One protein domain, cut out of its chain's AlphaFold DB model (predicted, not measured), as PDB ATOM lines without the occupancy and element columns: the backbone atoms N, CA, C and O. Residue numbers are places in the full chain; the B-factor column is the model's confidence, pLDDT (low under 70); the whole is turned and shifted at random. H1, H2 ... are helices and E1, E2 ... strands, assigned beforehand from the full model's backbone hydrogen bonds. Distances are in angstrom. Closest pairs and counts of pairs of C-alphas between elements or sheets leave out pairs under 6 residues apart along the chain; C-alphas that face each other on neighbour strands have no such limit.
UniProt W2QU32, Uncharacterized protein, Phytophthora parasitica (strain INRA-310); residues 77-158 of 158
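What this domain is: This is residues 77 to 158 of the 158 residues of an uncharacterized protein of Phytophthora parasitica (strain INRA-310) (UniProt W2QU32). A long two-stranded hairpin, E1 and E2, and one helix, H1, reach in roughly opposite directions from a junction where the short strand E3 pairs with the end of E2, so that hairpin and helix together make the length of a rod. The unnamed residues 77 to 92 lie near the junction, and the unnamed tail after H1, residues 147 to 158, folds back along the helix. The printed part has 82 residues, with three named strands and then one named helix, in the order E1, E2, E3, H1; the sheet E1 - E2 - E3 is antiparallel. The class is mixed, helices and strands, with 39 residues in named elements, under half of those printed. The whole is loose, with a radius of gyration of the C-alphas of 15.4 A, and spans 55 by 24 by 19 A.

Where its parts are: The printed part opens with residues 77 to 92, which hold no named element. E1 is residues 93 to 100, 21.2 A from first to last C-alpha, and begins with C-alpha 93 at (-20.972, 48.032, -20.325). E2 is residues 106 to 116, 21.8 A long, and bends by 97 degrees at residue 113. E3 is residues 127 to 129, 7.1 A long. H1 is residues 130 to 146, 24.4 A long, and ends with C-alpha 146 at (-19.432, 47.616, -50.895).

How they stand to each other: E1, E2 and E3 form a meander, each strand the antiparallel neighbour of the one before, in a strongly twisted sheet whose edge strands are E1 and E3. E1 and E2 are a hairpin with 147 degrees between their directions; N 93 and O 116 are 3.0 A apart and N 109 and O 97 are 2.9 A apart, both within hydrogen-bond range. E2 and E3 are also a hairpin; N 128 and O 115, 2.8 A apart, are within hydrogen-bond range. H1 is on the sheet but only grazes it, with its residues 130 to 134. The closest C-alphas of E2 and H1 are those of Lys 113 and Arg 130, 5.3 A apart. In H1 every O i to N i+4 pair is within hydrogen-bond range.

The domain as a whole: The two C-alphas farthest apart are those of Gly 104 and Gly 148, at 55.4 A, while the first and last printed C-alphas, of Phe 77 and Arg 158, are 8.2 A apart. The links E1 to E2 and E3 to H1 are tight, and the link E2 to E3, with 10 residues, is short. The printed part has no cut and ends at the chain's last residue. Its mean pLDDT is 90.8, and no printed residue is under 70.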
ATOM      1  N   PHE A  77     -12.974  44.194 -35.043       83.00
ATOM      2  CA  PHE A  77     -12.451  45.059 -33.983       83.00
ATOM      3  C   PHE A  77     -13.538  45.909 -33.293       83.00
ATOM      4  O   PHE A  77     -14.216  46.739 -33.891       83.00
ATOM      5  N   ARG A  78     -13.732  45.659 -31.985       84.56
ATOM      6  CA  ARG A  78     -14.702  46.335 -31.089       84.56
ATOM      7  C   ARG A  78     -16.171  46.329 -31.549       84.56
ATOM      8  O   ARG A  78     -16.991  46.975 -30.896       84.56
ATOM      9  N   THR A  79     -16.552  45.547 -32.557       90.12
ATOM     10  CA  THR A  79     -17.931  45.486 -33.089       90.12
ATOM     11  C   THR A  79     -18.984  45.171 -32.022       90.12
ATOM     12  O   THR A  79     -20.066  45.750 -32.028       90.12
ATOM     13  N   SER A  80     -18.673  44.313 -31.049       91.44
ATOM     14  CA  SER A  80     -19.573  44.030 -29.920       91.44
ATOM     15  C   SER A  80     -19.537  45.094 -28.820       91.44
ATOM     16  O   SER A  80     -20.492  45.205 -28.059       91.44
ATOM     17  N   LYS A  81     -18.460  45.881 -28.722       91.94
ATOM     18  CA  LYS A  81     -18.243  46.866 -27.652       91.94
ATOM     19  C   LYS A  81     -18.847  48.230 -27.960       91.94
ATOM     20  O   LYS A  81     -19.108  48.980 -27.032       91.94
ATOM     21  N   LYS A  82     -19.066  48.569 -29.228       93.31
ATOM     22  CA  LYS A  82     -19.584  49.877 -29.651       93.31
ATOM     23  C   LYS A  82     -21.057  49.804 -29.980       93.31
ATOM     24  O   LYS A  82     -21.482  48.859 -30.630       93.31
ATOM     25  N   HIS A  83     -21.841  50.789 -29.563       94.38
ATOM     26  CA  HIS A  83     -23.260  50.821 -29.908       94.38
ATOM     27  C   HIS A  83     -23.440  51.092 -31.408       94.38
ATOM     28  O   HIS A  83     -22.928  52.085 -31.914       94.38
ATOM     29  N   PHE A  84     -24.185  50.246 -32.122       93.81
ATOM     30  CA  PHE A  84     -24.329  50.357 -33.583       93.81
ATOM     31  C   PHE A  84     -25.033  51.642 -34.063       93.81
ATOM     32  O   PHE A  84     -24.859  52.051 -35.203       93.81
ATOM     33  N   ASP A  85     -25.835  52.266 -33.203       91.06
ATOM     34  CA  ASP A  85     -26.679  53.433 -33.525       91.06
ATOM     35  C   ASP A  85     -26.369  54.650 -32.640       91.06
ATOM     36  O   ASP A  85     -27.172  55.559 -32.481       91.06
ATOM     37  N   CYS A  86     -25.225  54.646 -31.954       90.31
ATOM     38  CA  CYS A  86     -24.812  55.788 -31.144       90.31
ATOM     39  C   CYS A  86     -23.420  56.227 -31.580       90.31
ATOM     40  O   CYS A  86     -22.556  55.394 -31.846       90.31
ATOM     41  N   GLN A  87     -23.218  57.539 -31.655       83.44
ATOM     42  CA  GLN A  87     -21.939  58.133 -32.037       83.44
ATOM     43  C   GLN A  87     -20.942  58.191 -30.875       83.44
ATOM     44  O   GLN A  87     -19.794  58.568 -31.088       83.44
ATOM     45  N   THR A  88     -21.353  57.803 -29.658       85.12
ATOM     46  CA  THR A  88     -20.436  57.726 -28.515       85.12
ATOM     47  C   THR A  88     -19.226  56.851 -28.847       85.12
ATOM     48  O   THR A  88     -19.343  55.751 -29.397       85.12
ATOM     49  N   THR A  89     -18.051  57.357 -28.490       80.69
ATOM     50  CA  THR A  89     -16.774  56.658 -28.611       80.69
ATOM     51  C   THR A  89     -16.463  55.821 -27.377       80.69
ATOM     52  O   THR A  89     -15.418  55.172 -27.345       80.69
ATOM     53  N   ASP A  90     -17.364  55.746 -26.395       88.44
ATOM     54  CA  ASP A  90     -17.206  54.900 -25.216       88.44
ATOM     55  C   ASP A  90     -17.652  53.456 -25.467       88.44
ATOM     56  O   ASP A  90     -18.381  53.139 -26.412       88.44
ATOM     57  N   ASP A  91     -17.124  52.533 -24.663       93.06
ATOM     58  CA  ASP A  91     -17.511  51.125 -24.727       93.06
ATOM     59  C   ASP A  91     -18.817  50.879 -23.964       93.06
ATOM     60  O   ASP A  91     -19.067  51.401 -22.876       93.06
ATOM     61  N   LEU A  92     -19.641  50.006 -24.528       94.56
ATOM     62  CA  LEU A  92     -20.801  49.452 -23.866       94.56
ATOM     63  C   LEU A  92     -20.383  48.653 -22.628       94.56
ATOM     64  O   LEU A  92     -19.412  47.892 -22.633       94.56
ATOM     65  N   THR A  93     -21.192  48.756 -21.581       94.81
ATOM     66  CA  THR A  93     -20.972  48.032 -20.325       94.81
ATOM     67  C   THR A  93     -21.946  46.869 -20.202       94.81
ATOM     68  O   THR A  93     -23.055  46.928 -20.721       94.81
ATOM     69  N   ASN A  94     -21.569  45.784 -19.523       95.12
ATOM     70  CA  ASN A  94     -22.530  44.706 -19.273       95.12
ATOM     71  C   ASN A  94     -23.643  45.204 -18.352       95.12
ATOM     72  O   ASN A  94     -23.357  45.781 -17.297       95.12
ATOM     73  N   GLN A  95     -24.894  44.889 -18.689       92.00
ATOM     74  CA  GLN A  95     -25.983  45.026 -17.730       92.00
ATOM     75  C   GLN A  95     -25.664  44.178 -16.494       92.00
ATOM     76  O   GLN A  95     -25.071  43.102 -16.598       92.00
ATOM     77  N   ARG A  96     -26.036  44.658 -15.307       91.94
ATOM     78  CA  ARG A  96     -25.804  43.937 -14.053       91.94
ATOM     79  C   ARG A  96     -27.124  43.621 -13.371       91.94
ATOM     80  O   ARG A  96     -27.977  44.494 -13.264       91.94
ATOM     81  N   VAL A  97     -27.252  42.395 -12.877       92.50
ATOM     82  CA  VAL A  97     -28.443  41.905 -12.172       92.50
ATOM     83  C   VAL A  97     -28.057  41.350 -10.806       92.50
ATOM     84  O   VAL A  97     -26.931  40.885 -10.614       92.50
ATOM     85  N   MET A  98     -28.985  41.404  -9.853       96.00
ATOM     86  CA  MET A  98     -28.829  40.723  -8.569       96.00
ATOM     87  C   MET A  98     -29.126  39.238  -8.768       96.00
ATOM     88  O   MET A  98     -30.183  38.879  -9.281       96.00
ATOM     89  N   ARG A  99     -28.183  38.372  -8.398       93.44
ATOM     90  CA  ARG A  99     -28.324  36.920  -8.539       93.44
ATOM     91  C   ARG A  99     -27.814  36.227  -7.286       93.44
ATOM     92  O   ARG A  99     -26.733  36.555  -6.802       93.44
ATOM     93  N   LYS A 100     -28.562  35.230  -6.808       95.38
ATOM     94  CA  LYS A 100     -28.073  34.278  -5.806       95.38
ATOM     95  C   LYS A 100     -27.029  33.364  -6.453       95.38
ATOM     96  O   LYS A 100     -27.323  32.655  -7.418       95.38
ATOM     97  N   CYS A 101     -25.794  33.450  -5.978       91.12
ATOM     98  CA  CYS A 101     -24.682  32.628  -6.439       91.12
ATOM     99  C   CYS A 101     -24.770  31.204  -5.860       91.12
ATOM    100  O   CYS A 101     -25.617  30.911  -5.017       91.12
ATOM    101  N   ARG A 102     -23.905  30.295  -6.338       91.88
ATOM    102  CA  ARG A 102     -23.878  28.885  -5.888       91.88
ATOM    103  C   ARG A 102     -23.590  28.733  -4.391       91.88
ATOM    104  O   ARG A 102     -24.045  27.773  -3.794       91.88
ATOM    105  N   ASP A 103     -22.874  29.690  -3.811       94.69
ATOM    106  CA  ASP A 103     -22.569  29.806  -2.380       94.69
ATOM    107  C   ASP A 103     -23.728  30.407  -1.559       94.69
ATOM    108  O   ASP A 103     -23.578  30.678  -0.374       94.69
ATOM    109  N   GLY A 104     -24.887  30.655  -2.176       93.94
ATOM    110  CA  GLY A 104     -26.064  31.214  -1.516       93.94
ATOM    111  C   GLY A 104     -26.038  32.734  -1.333       93.94
ATOM    112  O   GLY A 104     -27.074  33.306  -0.994       93.94
ATOM    113  N   VAL A 105     -24.917  33.400  -1.624       95.94
ATOM    114  CA  VAL A 105     -24.759  34.851  -1.463       95.94
ATOM    115  C   VAL A 105     -25.349  35.588  -2.664       95.94
ATOM    116  O   VAL A 105     -25.090  35.244  -3.821       95.94
ATOM    117  N   VAL A 106     -26.130  36.640  -2.415       96.12
ATOM    118  CA  VAL A 106     -26.652  37.502  -3.483       96.12
ATOM    119  C   VAL A 106     -25.577  38.501  -3.901       96.12
ATOM    120  O   VAL A 106     -25.085  39.279  -3.088       96.12
ATOM    121  N   ARG A 107     -25.211  38.496  -5.186       95.56
ATOM    122  CA  ARG A 107     -24.218  39.421  -5.752       95.56
ATOM    123  C   ARG A 107     -24.741  40.096  -7.013       95.56
ATOM    124  O   ARG A 107     -25.555  39.541  -7.752       95.56
ATOM    125  N   LYS A 108     -24.207  41.287  -7.289       95.56
ATOM    126  CA  LYS A 108     -24.455  42.032  -8.526       95.56
ATOM    127  C   LYS A 108     -23.542  41.519  -9.643       95.56
ATOM    128  O   LYS A 108     -22.382  41.933  -9.743       95.56
ATOM    129  N   VAL A 109     -24.062  40.642 -10.495       93.00
ATOM    130  CA  VAL A 109     -23.303  39.940 -11.545       93.00
ATOM    131  C   VAL A 109     -23.576  40.517 -12.938       93.00
ATOM    132  O   VAL A 109     -24.683  40.999 -13.185       93.00
ATOM    133  N   PRO A 110     -22.596  40.499 -13.861       93.56
ATOM    134  CA  PRO A 110     -22.808  40.936 -15.236       93.56
ATOM    135  C   PRO A 110     -23.624  39.912 -16.042       93.56
ATOM    136  O   PRO A 110     -23.415  38.704 -15.938       93.56
ATOM    137  N   VAL A 111     -24.508  40.407 -16.905       92.25
ATOM    138  CA  VAL A 111     -25.202  39.637 -17.939       92.25
ATOM    139  C   VAL A 111     -24.443  39.831 -19.243       92.25
ATOM    140  O   VAL A 111     -24.545  40.870 -19.882       92.25
ATOM    141  N   HIS A 112     -23.661  38.835 -19.658       90.00
ATOM    142  CA  HIS A 112     -22.798  38.982 -20.835       90.00
ATOM    143  C   HIS A 112     -23.558  39.116 -22.160       90.00
ATOM    144  O   HIS A 112     -22.994  39.638 -23.111       90.00
ATOM    145  N   LYS A 113     -24.816  38.677 -22.245       93.31
ATOM    146  CA  LYS A 113     -25.617  38.830 -23.469       93.31
ATOM    147  C   LYS A 113     -26.153  40.245 -23.676       93.31
ATOM    148  O   LYS A 113     -26.459  40.600 -24.805       93.31
ATOM    149  N   VAL A 114     -26.262  41.043 -22.612       95.12
ATOM    150  CA  VAL A 114     -26.913  42.355 -22.670       95.12
ATOM    151  C   VAL A 114     -25.926  43.446 -22.299       95.12
ATOM    152  O   VAL A 114     -25.298  43.432 -21.238       95.12
ATOM    153  N   LEU A 115     -25.805  44.406 -23.199       95.44
ATOM    154  CA  LEU A 115     -24.908  45.538 -23.099       95.44
ATOM    155  C   LEU A 115     -25.709  46.826 -22.938       95.44
ATOM    156  O   LEU A 115     -26.811  46.934 -23.459       95.44
ATOM    157  N   HIS A 116     -25.164  47.803 -22.224       94.69
ATOM    158  CA  HIS A 116     -25.829  49.057 -21.912       94.69
ATOM    159  C   HIS A 116     -24.959  50.252 -22.300       94.69
ATOM    160  O   HIS A 116     -23.777  50.328 -21.946       94.69
ATOM    161  N   CYS A 117     -25.567  51.184 -23.032       94.44
ATOM    162  CA  CYS A 117     -24.961  52.428 -23.484       94.44
ATOM    163  C   CYS A 117     -25.237  53.528 -22.458       94.44
ATOM    164  O   CYS A 117     -26.351  54.027 -22.371       94.44
ATOM    165  N   LEU A 118     -24.245  53.892 -21.647       92.56
ATOM    166  CA  LEU A 118     -24.444  54.793 -20.508       92.56
ATOM    167  C   LEU A 118     -24.549  56.264 -20.934       92.56
ATOM    168  O   LEU A 118     -23.649  56.788 -21.584       92.56
ATOM    169  N   ARG A 119     -25.587  56.974 -20.465       91.94
ATOM    170  CA  ARG A 119     -25.748  58.426 -20.708       91.94
ATOM    171  C   ARG A 119     -24.641  59.284 -20.098       91.94
ATOM    172  O   ARG A 119     -24.269  60.294 -20.676       91.94
ATOM    173  N   LYS A 120     -24.079  58.851 -18.963       85.75
ATOM    174  CA  LYS A 120     -22.968  59.532 -18.266       85.75
ATOM    175  C   LYS A 120     -21.721  59.724 -19.152       85.75
ATOM    176  O   LYS A 120     -20.880  60.557 -18.850       85.75
ATOM    177  N   HIS A 121     -21.637  58.960 -20.237       78.75
ATOM    178  CA  HIS A 121     -20.522  58.878 -21.175       78.75
ATOM    179  C   HIS A 121     -20.947  59.314 -22.597       78.75
ATOM    180  O   HIS A 121     -20.517  58.763 -23.606       78.75
ATOM    181  N   GLY A 122     -21.923  60.227 -22.691       84.19
ATOM    182  CA  GLY A 122     -22.479  60.681 -23.974       84.19
ATOM    183  C   GLY A 122     -23.263  59.606 -24.744       84.19
ATOM    184  O   GLY A 122     -23.560  59.780 -25.922       84.19
ATOM    185  N   GLY A 123     -23.582  58.474 -24.106       89.38
ATOM    186  CA  GLY A 123     -24.351  57.382 -24.696       89.38
ATOM    187  C   GLY A 123     -25.866  57.609 -24.681       89.38
ATOM    188  O   GLY A 123     -26.389  58.511 -24.032       89.38
ATOM    189  N   CYS A 124     -26.610  56.739 -25.363       93.12
ATOM    190  CA  CYS A 124     -28.055  56.903 -25.563       93.12
ATOM    191  C   CYS A 124     -28.944  56.352 -24.426       93.12
ATOM    192  O   CYS A 124     -30.158  56.559 -24.430       93.12
ATOM    193  N   GLY A 125     -28.387  55.645 -23.438       93.06
ATOM    194  CA  GLY A 125     -29.149  55.032 -22.339       93.06
ATOM    195  C   GLY A 125     -29.860  53.725 -22.699       93.06
ATOM    196  O   GLY A 125     -30.632  53.219 -21.888       93.06
ATOM    197  N   LYS A 126     -29.652  53.183 -23.905       94.12
ATOM    198  CA  LYS A 126     -30.317  51.955 -24.363       94.12
ATOM    199  C   LYS A 126     -29.519  50.712 -23.981       94.12
ATOM    200  O   LYS A 126     -28.285  50.724 -23.954       94.12
ATOM    201  N   SER A 127     -30.243  49.625 -23.732       94.69
ATOM    202  CA  SER A 127     -29.676  48.280 -23.650       94.69
ATOM    203  C   SER A 127     -29.833  47.564 -24.988       94.69
ATOM    204  O   SER A 127     -30.864  47.699 -25.643       94.69
ATOM    205  N   VAL A 128     -28.826  46.793 -25.385       95.38
ATOM    206  CA  VAL A 128     -28.793  46.043 -26.644       95.38
ATOM    207  C   VAL A 128     -28.340  44.610 -26.401       95.38
ATOM    208  O   VAL A 128     -27.520  44.343 -25.518       95.38
ATOM    209  N   ASP A 129     -28.857  43.687 -27.208       96.44
ATOM    210  CA  ASP A 129     -28.278  42.351 -27.316       96.44
ATOM    211  C   ASP A 129     -26.880  42.455 -27.944       96.44
ATOM    212  O   ASP A 129     -26.678  43.157 -28.941       96.44
ATOM    213  N   ARG A 130     -25.901  41.787 -27.329       95.44
ATOM    214  CA  ARG A 130     -24.495  41.848 -27.730       95.44
ATOM    215  C   ARG A 130     -24.277  41.341 -29.152       95.44
ATOM    216  O   ARG A 130     -23.520  41.970 -29.894       95.44
ATOM    217  N   ASP A 131     -24.898  40.222 -29.507       93.56
ATOM    218  CA  ASP A 131     -24.671  39.554 -30.785       93.56
ATOM    219  C   ASP A 131     -25.373  40.332 -31.905       93.56
ATOM    220  O   ASP A 131     -24.777  40.576 -32.953       93.56
ATOM    221  N   VAL A 132     -26.585  40.841 -31.648       95.31
ATOM    222  CA  VAL A 132     -27.294  41.738 -32.580       95.31
ATOM    223  C   VAL A 132     -26.521  43.041 -32.790       95.31
ATOM    224  O   VAL A 132     -26.385  43.502 -33.923       95.31
ATOM    225  N   ASN A 133     -25.995  43.643 -31.722       95.69
ATOM    226  CA  ASN A 133     -25.188  44.857 -31.820       95.69
ATOM    227  C   ASN A 133     -23.919  44.632 -32.658       95.69
ATOM    228  O   ASN A 133     -23.616  45.433 -33.544       95.69
ATOM    229  N   ALA A 134     -23.216  43.519 -32.426       93.62
ATOM    230  CA  ALA A 134     -22.043  43.152 -33.212       93.62
ATOM    231  C   ALA A 134     -22.398  42.942 -34.691       93.62
ATOM    232  O   ALA A 134     -21.746  43.517 -35.559       93.62
ATOM    233  N   ALA A 135     -23.475  42.203 -34.980       94.12
ATOM    234  CA  ALA A 135     -23.941  41.953 -36.343       94.12
ATOM    235  C   ALA A 135     -24.289  43.249 -37.094       94.12
ATOM    236  O   ALA A 135     -23.922  43.405 -38.257       94.12
ATOM    237  N   LYS A 136     -24.937  44.217 -36.433       94.94
ATOM    238  CA  LYS A 136     -25.248  45.521 -37.043       94.94
ATOM    239  C   LYS A 136     -24.003  46.368 -37.310       94.94
ATOM    240  O   LYS A 136     -23.944  47.059 -38.322       94.94
ATOM    241  N   ASN A 137     -22.994  46.303 -36.442       94.19
ATOM    242  CA  ASN A 137     -21.710  46.952 -36.712       94.19
ATOM    243  C   ASN A 137     -20.963  46.292 -37.878       94.19
ATOM    244  O   ASN A 137     -20.450  47.009 -38.731       94.19
ATOM    245  N   ILE A 138     -20.965  44.957 -37.961       93.19
ATOM    246  CA  ILE A 138     -20.405  44.216 -39.104       93.19
ATOM    247  C   ILE A 138     -21.114  44.616 -40.402       93.19
ATOM    248  O   ILE A 138     -20.447  44.897 -41.394       93.19
ATOM    249  N   LEU A 139     -22.448  44.712 -40.388       93.44
ATOM    250  CA  LEU A 139     -23.224  45.166 -41.544       93.44
ATOM    251  C   LEU A 139     -22.822  46.579 -41.984       93.44
ATOM    252  O   LEU A 139     -22.646  46.814 -43.173       93.44
ATOM    253  N   SER A 140     -22.627  47.503 -41.040       92.25
ATOM    254  CA  SER A 140     -22.190  48.869 -41.353       92.25
ATOM    255  C   SER A 140     -20.799  48.907 -41.992       92.25
ATOM    256  O   SER A 140     -20.583  49.690 -42.912       92.25
ATOM    257  N   ILE A 141     -19.862  48.060 -41.544       91.88
ATOM    258  CA  ILE A 141     -18.539  47.955 -42.181       91.88
ATOM    259  C   ILE A 141     -18.677  47.375 -43.594       91.88
ATOM    260  O   ILE A 141     -18.101  47.918 -44.533       91.88
ATOM    261  N   LEU A 142     -19.469  46.311 -43.757       92.38
ATOM    262  CA  LEU A 142     -19.715  45.693 -45.059       92.38
ATOM    263  C   LEU A 142     -20.305  46.697 -46.057       92.38
ATOM    264  O   LEU A 142     -19.864  46.761 -47.197       92.38
ATOM    265  N   GLN A 143     -21.283  47.497 -45.632       92.31
ATOM    266  CA  GLN A 143     -21.895  48.524 -46.474       92.31
ATOM    267  C   GLN A 143     -20.871  49.560 -46.949       92.31
ATOM    268  O   GLN A 143     -20.872  49.898 -48.129       92.31
ATOM    269  N   ASN A 144     -19.964  50.007 -46.072       91.56
ATOM    270  CA  ASN A 144     -18.868  50.897 -46.465       91.56
ATOM    271  C   ASN A 144     -17.960  50.236 -47.513       91.56
ATOM    272  O   ASN A 144     -17.683  50.847 -48.542       91.56
ATOM    273  N   GLN A 145     -17.560  48.979 -47.297       90.25
ATOM    274  CA  GLN A 145     -16.714  48.236 -48.238       90.25
ATOM    275  C   GLN A 145     -17.375  48.088 -49.615       90.25
ATOM    276  O   GLN A 145     -16.732  48.332 -50.632       90.25
ATOM    277  N   LEU A 146     -18.665  47.745 -49.651       91.00
ATOM    278  CA  LEU A 146     -19.432  47.616 -50.895       91.00
ATOM    279  C   LEU A 146     -19.634  48.961 -51.609       91.00
ATOM    280  O   LEU A 146     -19.742  48.989 -52.831       91.00
ATOM    281  N   ALA A 147     -19.655  50.069 -50.868       92.00
ATOM    282  CA  ALA A 147     -19.699  51.422 -51.416       92.00
ATOM    283  C   ALA A 147     -18.314  51.960 -51.840       92.00
ATOM    284  O   ALA A 147     -18.217  53.108 -52.269       92.00
ATOM    285  N   GLY A 148     -17.240  51.174 -51.700       90.12
ATOM    286  CA  GLY A 148     -15.870  51.608 -51.994       90.12
ATOM    287  C   GLY A 148     -15.262  52.547 -50.942       90.12
ATOM    288  O   GLY A 148     -14.211  53.138 -51.179       90.12
ATOM    289  N   ILE A 149     -15.891  52.682 -49.773       88.19
ATOM    290  CA  ILE A 149     -15.386  53.474 -48.649       88.19
ATOM    291  C   ILE A 149     -14.430  52.593 -47.842       88.19
ATOM    292  O   ILE A 149     -14.843  51.650 -47.166       88.19
ATOM    293  N   SER A 150     -13.137  52.912 -47.896       75.75
ATOM    294  CA  SER A 150     -12.089  52.174 -47.180       75.75
ATOM    295  C   SER A 150     -12.085  52.435 -45.670       75.75
ATOM    296  O   SER A 150     -11.568  51.627 -44.898       75.75
ATOM    297  N   GLU A 151     -12.668  53.549 -45.224       78.88
ATOM    298  CA  GLU A 151     -12.671  53.922 -43.817       78.88
ATOM    299  C   GLU A 151     -13.732  53.158 -43.006       78.88
ATOM    300  O   GLU A 151     -14.920  53.108 -43.348       78.88
ATOM    301  N   GLN A 152     -13.322  52.630 -41.848       81.25
ATOM    302  CA  GLN A 152     -14.268  52.098 -40.868       81.25
ATOM    303  C   GLN A 152     -15.181  53.218 -40.330       81.25
ATOM    304  O   GLN A 152     -14.754  54.380 -40.233       81.25
ATOM    305  N   PRO A 153     -16.418  52.886 -39.910       83.06
ATOM    306  CA  PRO A 153     -17.265  53.822 -39.178       83.06
ATOM    307  C   PRO A 153     -16.492  54.442 -38.005       83.06
ATOM    308  O   PRO A 153     -15.824  53.717 -37.272       83.06
ATOM    309  N   LEU A 154     -16.594  55.763 -37.805       82.69
ATOM    310  CA  LEU A 154     -15.809  56.515 -36.806       82.69
ATOM    311  C   LEU A 154     -15.779  55.851 -35.421       82.69
ATOM    312  O   LEU A 154     -14.719  55.716 -34.819       82.69
ATOM    313  N   ARG A 155     -16.927  55.351 -34.951       84.38
ATOM    314  CA  ARG A 155     -17.062  54.664 -33.653       84.38
ATOM    315  C   ARG A 155     -16.239  53.372 -33.526       84.38
ATOM    316  O   ARG A 155     -16.015  52.924 -32.406       84.38
ATOM    317  N   LEU A 156     -15.852  52.750 -34.643       85.19
ATOM    318  CA  LEU A 156     -15.119  51.479 -34.713       85.19
ATOM    319  C   LEU A 156     -13.627  51.658 -35.026       85.19
ATOM    320  O   LEU A 156     -12.882  50.687 -34.911       85.19
ATOM    321  N   ARG A 157     -13.187  52.876 -35.372       82.38
ATOM    322  CA  ARG A 157     -11.773  53.169 -35.641       82.38
ATOM    323  C   ARG A 157     -10.910  52.902 -34.398       82.38
ATOM    324  O   ARG A 157     -11.405  52.916 -33.264       82.38
ATOM    325  N   ARG A 158      -9.633  52.594 -34.642       70.56
ATOM    326  CA  ARG A 158      -8.632  52.354 -33.594       70.56
ATOM    327  C   ARG A 158      -8.314  53.620 -32.819       70.56
ATOM    328  O   ARG A 158      -8.216  54.680 -33.471       70.56
TER     329      ARG A 158